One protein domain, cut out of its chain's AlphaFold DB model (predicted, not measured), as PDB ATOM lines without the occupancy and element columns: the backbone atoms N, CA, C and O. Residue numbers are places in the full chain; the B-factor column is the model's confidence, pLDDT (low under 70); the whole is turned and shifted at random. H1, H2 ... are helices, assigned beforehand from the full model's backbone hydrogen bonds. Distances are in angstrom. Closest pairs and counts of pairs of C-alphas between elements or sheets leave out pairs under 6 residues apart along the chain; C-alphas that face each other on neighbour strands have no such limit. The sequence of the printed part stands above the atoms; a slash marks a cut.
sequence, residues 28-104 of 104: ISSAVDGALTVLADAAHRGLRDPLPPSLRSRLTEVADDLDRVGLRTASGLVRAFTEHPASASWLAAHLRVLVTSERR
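Overview. This is residues 28 to 104 of the 104 residues of an uncharacterized protein of Kibdelosporangium aridum (UniProt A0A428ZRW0). Four helices stand side by side in an up-and-down bundle, with H1 and H4, the longest by residues, next to each other and H2 and H3 closing the ring, so that each helix touches two others. The two ends of the printed part lie at one end of the bundle, and the link of residues 45 to 52 turns at the other. The printed part has 77 residues with four named helices, H1, H2, H3 and H4 in that order, and no named strand; the class is all helix. The whole is compact, with a radius of gyration of the C-alphas of 11.0 A, and elongated, spanning 32 by 19 by 17 A.

Along the chain. H1, residues 28 to 44, begins at C-alpha 28 at (-46.294, -11.511, -11.466) and is 24.3 A long from first to last C-alpha. H4, residues 87 to 103, is 24.0 A long and ends at C-alpha 103 at (-36.814, -16.946, -16.035). H2, residues 53 to 68, is 22.7 A long, with C-alpha 53 at (-54.572, 6.678, -27.801). H3, residues 72 to 83, is the shortest at 16.2 A.

Arrangement. H1, H2, H3 and H4 form a bundle, up and down, each running against the one before it in the chain. H1 touches H4 at a shallow tilt of 32 degrees, opposite ways; their closest C-alphas, of Val 32 and Val 97, are 6.4 A apart. H1 and H2 form a helical hairpin and touch at a shallow tilt of 26 degrees, with the closest C-alphas, of Ala 35 and Val 62, 5.4 A apart. H2 and H3, the next hairpin, touch at a shallow tilt of 15 degrees, and the closest C-alphas, of Ala 63 and Ser 75, are 4.4 A apart. H3 and H4 are a hairpin too, at a shallow tilt of 26 degrees; the closest C-alphas, of Leu 77 and Ala 93, are 4.9 A apart. H1 and H3 are near each other, while H2 and H4 are apart. The helix packing is mostly aligned. In H1, H2, H3 and H4 every O i to N i+4 pair is within hydrogen-bond range.

Size, cuts and confidence. The two C-alphas farthest apart, of Pro 50 and Arg 104, are 33.0 A from each other, and those of Ile 28 and Arg 104, the first and last printed, are 8.7 A apart. The printed part has no cut. The links from H2 to H3 and from H3 to H4, three residues each, are tight; the link from H1 to H2, eight residues, is short. The mean pLDDT of the printed part is 96.4, and no printed residue is under 70.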
ATOM      1  N   ILE A  28     -47.506 -11.682 -10.656       95.44
ATOM      2  CA  ILE A  28     -46.294 -11.511 -11.466       95.44
ATOM      3  C   ILE A  28     -46.534 -12.108 -12.849       95.44
ATOM      4  O   ILE A  28     -46.288 -11.429 -13.847       95.44
ATOM      5  N   SER A  29     -47.058 -13.337 -12.913       95.19
ATOM      6  CA  SER A  29     -47.427 -13.957 -14.190       95.19
ATOM      7  C   SER A  29     -48.396 -13.084 -14.973       95.19
ATOM      8  O   SER A  29     -48.122 -12.744 -16.120       95.19
ATOM      9  N   SER A  30     -49.470 -12.627 -14.324       95.88
ATOM     10  CA  SER A  30     -50.479 -11.784 -14.968       95.88
ATOM     11  C   SER A  30     -49.900 -10.477 -15.526       95.88
ATOM     12  O   SER A  30     -50.264 -10.079 -16.633       95.88
ATOM     13  N   ALA A  31     -49.009  -9.802 -14.792       97.94
ATOM     14  CA  ALA A  31     -48.399  -8.551 -15.245       97.94
ATOM     15  C   ALA A  31     -47.448  -8.769 -16.436       97.94
ATOM     16  O   ALA A  31     -47.465  -8.002 -17.401       97.94
ATOM     17  N   VAL A  32     -46.640  -9.831 -16.390       98.19
ATOM     18  CA  VAL A  32     -45.708 -10.186 -17.470       98.19
ATOM     19  C   VAL A  32     -46.466 -10.578 -18.743       98.19
ATOM     20  O   VAL A  32     -46.176 -10.044 -19.815       98.19
ATOM     21  N   ASP A  33     -47.478 -11.440 -18.631       98.25
ATOM     22  CA  ASP A  33     -48.270 -11.917 -19.773       98.25
ATOM     23  C   ASP A  33     -49.103 -10.779 -20.392       98.25
ATOM     24  O   ASP A  33     -49.200 -10.649 -21.621       98.25
ATOM     25  N   GLY A  34     -49.646  -9.891 -19.551       98.31
ATOM     26  CA  GLY A  34     -50.326  -8.670 -19.983       98.31
ATOM     27  C   GLY A  34     -49.401  -7.737 -20.769       98.31
ATOM     28  O   GLY A  34     -49.749  -7.297 -21.868       98.31
ATOM     29  N   ALA A  35     -48.191  -7.491 -20.261       98.56
ATOM     30  CA  ALA A  35     -47.202  -6.662 -20.943       98.56
ATOM     31  C   ALA A  35     -46.775  -7.253 -22.298       98.56
ATOM     32  O   ALA A  35     -46.732  -6.522 -23.292       98.56
ATOM     33  N   LEU A  36     -46.519  -8.567 -22.380       98.62
ATOM     34  CA  LEU A  36     -46.198  -9.237 -23.648       98.62
ATOM     35  C   LEU A  36     -47.332  -9.103 -24.664       98.62
ATOM     36  O   LEU A  36     -47.077  -8.779 -25.824       98.62
ATOM     37  N   THR A  37     -48.576  -9.287 -24.219       98.69
ATOM     38  CA  THR A  37     -49.765  -9.163 -25.071       98.69
ATOM     39  C   THR A  37     -49.879  -7.762 -25.672       98.69
ATOM     40  O   THR A  37     -50.076  -7.616 -26.879       98.69
ATOM     41  N   VAL A  38     -49.724  -6.713 -24.859       98.56
ATOM     42  CA  VAL A  38     -49.839  -5.323 -25.331       98.56
ATOM     43  C   VAL A  38     -48.660  -4.931 -26.229       98.56
ATOM     44  O   VAL A  38     -48.863  -4.277 -27.255       98.56
ATOM     45  N   LEU A  39     -47.435  -5.358 -25.905       98.50
ATOM     46  CA  LEU A  39     -46.262  -5.115 -26.753       98.50
ATOM     47  C   LEU A  39     -46.367  -5.841 -28.104       98.50
ATOM     48  O   LEU A  39     -45.948  -5.287 -29.122       98.50
ATOM     49  N   ALA A  40     -46.945  -7.044 -28.135       98.38
ATOM     50  CA  ALA A  40     -47.220  -7.769 -29.373       98.38
ATOM     51  C   ALA A  40     -48.299  -7.071 -30.219       98.38
ATOM     52  O   ALA A  40     -48.121  -6.920 -31.427       98.38
ATOM     53  N   ASP A  41     -49.374  -6.571 -29.594       97.69
ATOM     54  CA  ASP A  41     -50.410  -5.776 -30.276       97.69
ATOM     55  C   ASP A  41     -49.813  -4.501 -30.904       97.69
ATOM     56  O   ASP A  41     -50.099  -4.167 -32.055       97.69
ATOM     57  N   ALA A  42     -48.899  -3.825 -30.197       97.12
ATOM     58  CA  ALA A  42     -48.188  -2.666 -30.735       97.12
ATOM     59  C   ALA A  42     -47.366  -3.004 -31.991       97.12
ATOM     60  O   ALA A  42     -47.421  -2.272 -32.985       97.12
ATOM     61  N   ALA A  43     -46.636  -4.125 -31.968       96.69
ATOM     62  CA  ALA A  43     -45.866  -4.599 -33.117       96.69
ATOM     63  C   ALA A  43     -46.769  -4.968 -34.299       96.69
ATOM     64  O   ALA A  43     -46.501  -4.560 -35.429       96.69
ATOM     65  N   HIS A  44     -47.877  -5.663 -34.032       94.75
ATOM     66  CA  HIS A  44     -48.854  -6.052 -35.048       94.75
ATOM     67  C   HIS A  44     -49.469  -4.838 -35.766       94.75
ATOM     68  O   HIS A  44     -49.697  -4.875 -36.973       94.75
ATOM     69  N   ARG A  45     -49.676  -3.729 -35.045       93.19
ATOM     70  CA  ARG A  45     -50.194  -2.462 -35.596       93.19
ATOM     71  C   ARG A  45     -49.131  -1.593 -36.282       93.19
ATOM     72  O   ARG A  45     -49.476  -0.567 -36.868       93.19
ATOM     73  N   GLY A  46     -47.858  -1.992 -36.237       91.38
ATOM     74  CA  GLY A  46     -46.779  -1.387 -37.020       91.38
ATOM     75  C   GLY A  46     -45.981  -0.269 -36.343       91.38
ATOM     76  O   GLY A  46     -45.399   0.532 -37.069       91.38
ATOM     77  N   LEU A  47     -45.946  -0.196 -35.002       91.31
ATOM     78  CA  LEU A  47     -45.073   0.700 -34.205       91.31
ATOM     79  C   LEU A  47     -45.024   2.177 -34.657       91.31
ATOM     80  O   LEU A  47     -44.015   2.853 -34.469       91.31
ATOM     81  N   ARG A  48     -46.092   2.677 -35.284       83.06
ATOM     82  CA  ARG A  48     -46.125   4.034 -35.843       83.06
ATOM     83  C   ARG A  48     -46.180   5.074 -34.731       83.06
ATOM     84  O   ARG A  48     -46.899   4.887 -33.752       83.06
ATOM     85  N   ASP A  49     -45.487   6.184 -34.943       81.06
ATOM     86  CA  ASP A  49     -45.663   7.404 -34.165       81.06
ATOM     87  C   ASP A  49     -46.626   8.350 -34.915       81.06
ATOM     88  O   ASP A  49     -46.438   8.571 -36.116       81.06
ATOM     89  N   PRO A  50     -47.680   8.883 -34.271       87.62
ATOM     90  CA  PRO A  50     -48.119   8.597 -32.905       87.62
ATOM     91  C   PRO A  50     -48.821   7.238 -32.763       87.62
ATOM     92  O   PRO A  50     -49.582   6.811 -33.637       87.62
ATOM     93  N   LEU A  51     -48.630   6.589 -31.609       92.81
ATOM     94  CA  LEU A  51     -49.409   5.406 -31.238       92.81
ATOM     95  C   LEU A  51     -50.892   5.782 -31.046       92.81
ATOM     96  O   LEU A  51     -51.189   6.854 -30.510       92.81
ATOM     97  N   PRO A  52     -51.845   4.894 -31.396       94.19
ATOM     98  CA  PRO A  52     -53.256   5.106 -31.094       94.19
ATOM     99  C   PRO A  52     -53.482   5.375 -29.594       94.19
ATOM    100  O   PRO A  52     -52.895   4.666 -28.771       94.19
ATOM    101  N   PRO A  53     -54.368   6.314 -29.207       94.69
ATOM    102  CA  PRO A  53     -54.572   6.678 -27.801       94.69
ATOM    103  C   PRO A  53     -54.912   5.488 -26.899       94.69
ATOM    104  O   PRO A  53     -54.367   5.364 -25.809       94.69
ATOM    105  N   SER A  54     -55.747   4.565 -27.380       95.56
ATOM    106  CA  SER A  54     -56.111   3.353 -26.638       95.56
ATOM    107  C   SER A  54     -54.926   2.416 -26.403       95.56
ATOM    108  O   SER A  54     -54.815   1.827 -25.332       95.56
ATOM    109  N   LEU A  55     -54.012   2.291 -27.370       96.75
ATOM    110  CA  LEU A  55     -52.789   1.506 -27.202       96.75
ATOM    111  C   LEU A  55     -51.836   2.189 -26.216       96.75
ATOM    112  O   LEU A  55     -51.248   1.516 -25.377       96.75
ATOM    113  N   ARG A  56     -51.728   3.522 -26.275       96.88
ATOM    114  CA  ARG A  56     -50.924   4.309 -25.331       96.88
ATOM    115  C   ARG A  56     -51.423   4.152 -23.889       96.88
ATOM    116  O   ARG A  56     -50.604   3.949 -22.993       96.88
ATOM    117  N   SER A  57     -52.739   4.188 -23.668       98.00
ATOM    118  CA  SER A  57     -53.331   3.927 -22.346       98.00
ATOM    119  C   SER A  57     -53.001   2.522 -21.853       98.00
ATOM    120  O   SER A  57     -52.459   2.380 -20.764       98.00
ATOM    121  N   ARG A  58     -53.202   1.494 -22.688       98.25
ATOM    122  CA  ARG A  58     -52.891   0.102 -22.321       98.25
ATOM    123  C   ARG A  58     -51.408  -0.118 -22.020       98.25
ATOM    124  O   ARG A  58     -51.085  -0.860 -21.103       98.25
ATOM    125  N   LEU A  59     -50.503   0.521 -22.767       98.44
ATOM    126  CA  LEU A  59     -49.061   0.477 -22.490       98.44
ATOM    127  C   LEU A  59     -48.712   1.137 -21.148       98.44
ATOM    128  O   LEU A  59     -47.851   0.644 -20.425       98.44
ATOM    129  N   THR A  60     -49.401   2.228 -20.810       98.50
ATOM    130  CA  THR A  60     -49.238   2.906 -19.518       98.50
ATOM    131  C   THR A  60     -49.729   2.017 -18.375       98.50
ATOM    132  O   THR A  60     -48.998   1.822 -17.408       98.50
ATOM    133  N   GLU A  61     -50.905   1.404 -18.523       98.62
ATOM    134  CA  GLU A  61     -51.484   0.478 -17.542       98.62
ATOM    135  C   GLU A  61     -50.552  -0.710 -17.261       98.62
ATOM    136  O   GLU A  61     -50.212  -0.967 -16.108       98.62
ATOM    137  N   VAL A  62     -50.045  -1.393 -18.297       98.62
ATOM    138  CA  VAL A  62     -49.125  -2.527 -18.078       98.62
ATOM    139  C   VAL A  62     -47.773  -2.082 -17.516       98.62
ATOM    140  O   VAL A  62     -47.135  -2.840 -16.788       98.62
ATOM    141  N   ALA A  63     -47.321  -0.856 -17.800       98.81
ATOM    142  CA  ALA A  63     -46.131  -0.311 -17.154       98.81
ATOM    143  C   ALA A  63     -46.357  -0.064 -15.654       98.81
ATOM    144  O   ALA A  63     -45.454  -0.336 -14.857       98.81
ATOM    145  N   ASP A  64     -47.535   0.425 -15.261       98.75
ATOM    146  CA  ASP A  64     -47.921   0.598 -13.855       98.75
ATOM    147  C   ASP A  64     -48.032  -0.760 -13.141       98.75
ATOM    148  O   ASP A  64     -47.567  -0.907 -12.009       98.75
ATOM    149  N   ASP A  65     -48.586  -1.774 -13.807       98.44
ATOM    150  CA  ASP A  65     -48.699  -3.130 -13.260       98.44
ATOM    151  C   ASP A  65     -47.326  -3.778 -13.036       98.44
ATOM    152  O   ASP A  65     -47.077  -4.337 -11.965       98.44
ATOM    153  N   LEU A  66     -46.410  -3.645 -14.004       98.62
ATOM    154  CA  LEU A  66     -45.025  -4.108 -13.870       98.62
ATOM    155  C   LEU A  66     -44.302  -3.419 -12.705       98.62
ATOM    156  O   LEU A  66     -43.558  -4.073 -11.971       98.62
ATOM    157  N   ASP A  67     -44.513  -2.115 -12.517       98.62
ATOM    158  CA  ASP A  67     -43.923  -1.379 -11.395       98.62
ATOM    159  C   ASP A  67     -44.472  -1.871 -10.047       98.62
ATOM    160  O   ASP A  67     -43.699  -2.137  -9.121       98.62
ATOM    161  N   ARG A  68     -45.790  -2.102  -9.970       98.25
ATOM    162  CA  ARG A  68     -46.480  -2.582  -8.763       98.25
ATOM    163  C   ARG A  68     -45.968  -3.941  -8.284       98.25
ATOM    164  O   ARG A  68     -45.892  -4.162  -7.079       98.25
ATOM    165  N   VAL A  69     -45.590  -4.829  -9.206       97.38
ATOM    166  CA  VAL A  69     -44.997  -6.143  -8.880       97.38
ATOM    167  C   VAL A  69     -43.466  -6.110  -8.754       97.38
ATOM    168  O   VAL A  69     -42.830  -7.150  -8.601       97.38
ATOM    169  N   GLY A  70     -42.848  -4.923  -8.804       97.88
ATOM    170  CA  GLY A  70     -41.416  -4.725  -8.569       97.88
ATOM    171  C   GLY A  70     -40.517  -4.852  -9.805       97.88
ATOM    172  O   GLY A  70     -39.297  -4.707  -9.687       97.88
ATOM    173  N   LEU A  71     -41.070  -5.045 -11.006       98.00
ATOM    174  CA  LEU A  71     -40.325  -5.146 -12.271       98.00
ATOM    175  C   LEU A  71     -39.987  -3.761 -12.855       98.00
ATOM    176  O   LEU A  71     -40.229  -3.469 -14.029       98.00
ATOM    177  N   ARG A  72     -39.361  -2.907 -12.038       98.38
ATOM    178  CA  ARG A  72     -39.116  -1.477 -12.320       98.38
ATOM    179  C   ARG A  72     -38.376  -1.217 -13.633       98.38
ATOM    180  O   ARG A  72     -38.727  -0.306 -14.372       98.38
ATOM    181  N   THR A  73     -37.369  -2.029 -13.966       98.44
ATOM    182  CA  THR A  73     -36.639  -1.885 -15.239       98.44
ATOM    183  C   THR A  73     -37.533  -2.170 -16.444       98.44
ATOM    184  O   THR A  73     -37.448  -1.463 -17.441       98.44
ATOM    185  N   ALA A  74     -38.385  -3.197 -16.367       98.44
ATOM    186  CA  ALA A  74     -39.316  -3.510 -17.445       98.44
ATOM    187  C   ALA A  74     -40.358  -2.392 -17.594       98.44
ATOM    188  O   ALA A  74     -40.565  -1.912 -18.705       98.44
ATOM    189  N   SER A  75     -40.914  -1.906 -16.474       98.81
ATOM    190  CA  SER A  75     -41.802  -0.736 -16.454       98.81
ATOM    191  C   SER A  75     -41.160   0.479 -17.130       98.81
ATOM    192  O   SER A  75     -41.732   1.039 -18.063       98.81
ATOM    193  N   GLY A  76     -39.930   0.837 -16.742       98.81
ATOM    194  CA  GLY A  76     -39.206   1.971 -17.323       98.81
ATOM    195  C   GLY A  76     -39.003   1.856 -18.836       98.81
ATOM    196  O   GLY A  76     -39.187   2.836 -19.551       98.81
ATOM    197  N   LEU A  77     -38.692   0.660 -19.345       98.81
ATOM    198  CA  LEU A  77     -38.546   0.437 -20.788       98.81
ATOM    199  C   LEU A  77     -39.886   0.524 -21.534       98.81
ATOM    200  O   LEU A  77     -39.932   1.094 -22.624       98.81
ATOM    201  N   VAL A  78     -40.977   0.016 -20.952       98.69
ATOM    202  CA  VAL A  78     -42.322   0.165 -21.534       98.69
ATOM    203  C   VAL A  78     -42.742   1.638 -21.557       98.69
ATOM    204  O   VAL A  78     -43.251   2.105 -22.577       98.69
ATOM    205  N   ARG A  79     -42.476   2.405 -20.490       98.62
ATOM    206  CA  ARG A  79     -42.723   3.859 -20.468       98.62
ATOM    207  C   ARG A  79     -41.897   4.590 -21.519       98.62
ATOM    208  O   ARG A  79     -42.463   5.366 -22.279       98.62
ATOM    209  N   ALA A  80     -40.607   4.276 -21.634       98.19
ATOM    210  CA  ALA A  80     -39.735   4.872 -22.645       98.19
ATOM    211  C   ALA A  80     -40.250   4.616 -24.072       98.19
ATOM    212  O   ALA A  80     -40.306   5.544 -24.876       98.19
ATOM    213  N   PHE A  81     -40.695   3.389 -24.374       98.19
ATOM    214  CA  PHE A  81     -41.356   3.077 -25.647       98.19
ATOM    215  C   PHE A  81     -42.671   3.848 -25.830       98.19
ATOM    216  O   PHE A  81     -42.957   4.327 -26.922       98.19
ATOM    217  N   THR A  82     -43.468   3.989 -24.772       97.25
ATOM    218  CA  THR A  82     -44.740   4.726 -24.817       97.25
ATOM    219  C   THR A  82     -44.519   6.210 -25.111       97.25
ATOM    220  O   THR A  82     -45.281   6.810 -25.867       97.25
ATOM    221  N   GLU A  83     -43.490   6.818 -24.521       95.81
ATOM    222  CA  GLU A  83     -43.134   8.226 -24.713       95.81
ATOM    223  C   GLU A  83     -42.516   8.494 -26.084       95.81
ATOM    224  O   GLU A  83     -42.892   9.474 -26.722       95.81
ATOM    225  N   HIS A  84     -41.621   7.614 -26.541       95.00
ATOM    226  CA  HIS A  84     -40.879   7.762 -27.793       95.00
ATOM    227  C   HIS A  84     -40.960   6.467 -28.622       95.00
ATOM    228  O   HIS A  84     -40.016   5.669 -28.616       95.00
ATOM    229  N   PRO A  85     -42.078   6.220 -29.332       95.38
ATOM    230  CA  PRO A  85     -42.306   4.966 -30.038       95.38
ATOM    231  C   PRO A  85     -41.315   4.763 -31.187       95.38
ATOM    232  O   PRO A  85     -41.375   5.419 -32.223       95.38
ATOM    233  N   ALA A  86     -40.405   3.808 -31.016       95.50
ATOM    234  CA  ALA A  86     -39.485   3.362 -32.054       95.50
ATOM    235  C   ALA A  86     -39.233   1.851 -31.960       95.50
ATOM    236  O   ALA A  86     -39.347   1.250 -30.886       95.50
ATOM    237  N   SER A  87     -38.806   1.233 -33.066       96.81
ATOM    238  CA  SER A  87     -38.470  -0.200 -33.104       96.81
ATOM    239  C   SER A  87     -37.423  -0.587 -32.060       96.81
ATOM    240  O   SER A  87     -37.541  -1.636 -31.436       96.81
ATOM    241  N   ALA A  88     -36.426   0.273 -31.823       96.88
ATOM    242  CA  ALA A  88     -35.379   0.027 -30.832       96.88
ATOM    243  C   ALA A  88     -35.923   0.032 -29.391       96.88
ATOM    244  O   ALA A  88     -35.638  -0.887 -28.625       96.88
ATOM    245  N   SER A  89     -36.742   1.025 -29.030       97.56
ATOM    246  CA  SER A  89     -37.373   1.098 -27.705       97.56
ATOM    247  C   SER A  89     -38.390  -0.024 -27.485       97.56
ATOM    248  O   SER A  89     -38.448  -0.589 -26.395       97.56
ATOM    249  N   TRP A  90     -39.141  -0.399 -28.527       98.31
ATOM    250  CA  TRP A  90     -40.048  -1.544 -28.478       98.31
ATOM    251  C   TRP A  90     -39.276  -2.842 -28.242       98.31
ATOM    252  O   TRP A  90     -39.618  -3.597 -27.336       98.31
ATOM    253  N   LEU A  91     -38.208  -3.082 -29.012       98.44
ATOM    254  CA  LEU A  91     -37.401  -4.295 -28.903       98.44
ATOM    255  C   LEU A  91     -36.764  -4.410 -27.516       98.44
ATOM    256  O   LEU A  91     -36.787  -5.483 -26.920       98.44
ATOM    257  N   ALA A  92     -36.243  -3.304 -26.977       98.50
ATOM    258  CA  ALA A  92     -35.683  -3.270 -25.630       98.50
ATOM    259  C   ALA A  92     -36.729  -3.653 -24.568       98.50
ATOM    260  O   ALA A  92     -36.452  -4.498 -23.712       98.50
ATOM    261  N   ALA A  93     -37.936  -3.081 -24.641       98.56
ATOM    262  CA  ALA A  93     -39.030  -3.421 -23.736       98.56
ATOM    263  C   ALA A  93     -39.467  -4.888 -23.894       98.56
ATOM    264  O   ALA A  93     -39.536  -5.620 -22.908       98.56
ATOM    265  N   HIS A  94     -39.698  -5.337 -25.131       98.50
ATOM    266  CA  HIS A  94     -40.165  -6.688 -25.433       98.50
ATOM    267  C   HIS A  94     -39.170  -7.757 -24.982       98.50
ATOM    268  O   HIS A  94     -39.560  -8.674 -24.264       98.50
ATOM    269  N   LEU A  95     -37.879  -7.610 -25.300       98.50
ATOM    270  CA  LEU A  95     -36.850  -8.552 -24.853       98.50
ATOM    271  C   LEU A  95     -36.728  -8.584 -23.331       98.50
ATOM    272  O   LEU A  95     -36.576  -9.659 -22.754       98.50
ATOM    273  N   ARG A  96     -36.818  -7.430 -22.654       98.31
ATOM    274  CA  ARG A  96     -36.739  -7.405 -21.190       98.31
ATOM    275  C   ARG A  96     -37.883  -8.188 -20.553       98.31
ATOM    276  O   ARG A  96     -37.632  -8.947 -19.614       98.31
ATOM    277  N   VAL A  97     -39.111  -8.003 -21.039       98.12
ATOM    278  CA  VAL A  97     -40.289  -8.718 -20.528       98.12
ATOM    279  C   VAL A  97     -40.227 -10.203 -20.903       98.12
ATOM    280  O   VAL A  97     -40.428 -11.039 -20.029       98.12
ATOM    281  N   LEU A  98     -39.854 -10.542 -22.140       98.44
ATOM    282  CA  LEU A  98     -39.753 -11.927 -22.620       98.44
ATOM    283  C   LEU A  98     -38.710 -12.743 -21.840       98.44
ATOM    284  O   LEU A  98     -38.994 -13.831 -21.349       98.44
ATOM    285  N   VAL A  99     -37.517 -12.188 -21.623       97.88
ATOM    286  CA  VAL A  99     -36.498 -12.855 -20.793       97.88
ATOM    287  C   VAL A  99     -36.980 -13.008 -19.349       97.88
ATOM    288  O   VAL A  99     -36.642 -13.983 -18.684       97.88
ATOM    289  N   THR A 100     -37.782 -12.064 -18.849       95.62
ATOM    290  CA  THR A 100     -38.383 -12.187 -17.515       95.62
ATOM    291  C   THR A 100     -39.412 -13.320 -17.476       95.62
ATOM    292  O   THR A 100     -39.418 -14.063 -16.500       95.62
ATOM    293  N   SER A 101     -40.224 -13.511 -18.525       96.56
ATOM    294  CA  SER A 101     -41.166 -14.640 -18.591       96.56
ATOM    295  C   SER A 101     -40.470 -15.996 -18.655       96.56
ATOM    296  O   SER A 101     -40.951 -16.940 -18.047       96.56
ATOM    297  N   GLU A 102     -39.329 -16.096 -19.341       94.56
ATOM    298  CA  GLU A 102     -38.571 -17.353 -19.456       94.56
ATOM    299  C   GLU A 102     -37.816 -17.738 -18.174       94.56
ATOM    300  O   GLU A 102     -37.383 -18.879 -18.021       94.56
ATOM    301  N   ARG A 103     -37.588 -16.774 -17.275       90.38
ATOM    302  CA  ARG A 103     -36.814 -16.946 -16.035       90.38
ATOM    303  C   ARG A 103     -37.681 -17.052 -14.782       90.38
ATOM    304  O   ARG A 103     -37.118 -17.227 -13.701       90.38
ATOM    305  N   ARG A 104     -38.992 -16.875 -14.930       77.56
ATOM    306  CA  ARG A 104     -39.985 -17.072 -13.876       77.56
ATOM    307  C   ARG A 104     -40.270 -18.559 -13.717       77.56
ATOM    308  O   ARG A 104     -40.339 -18.994 -12.551       77.56
TER     309      ARG A 104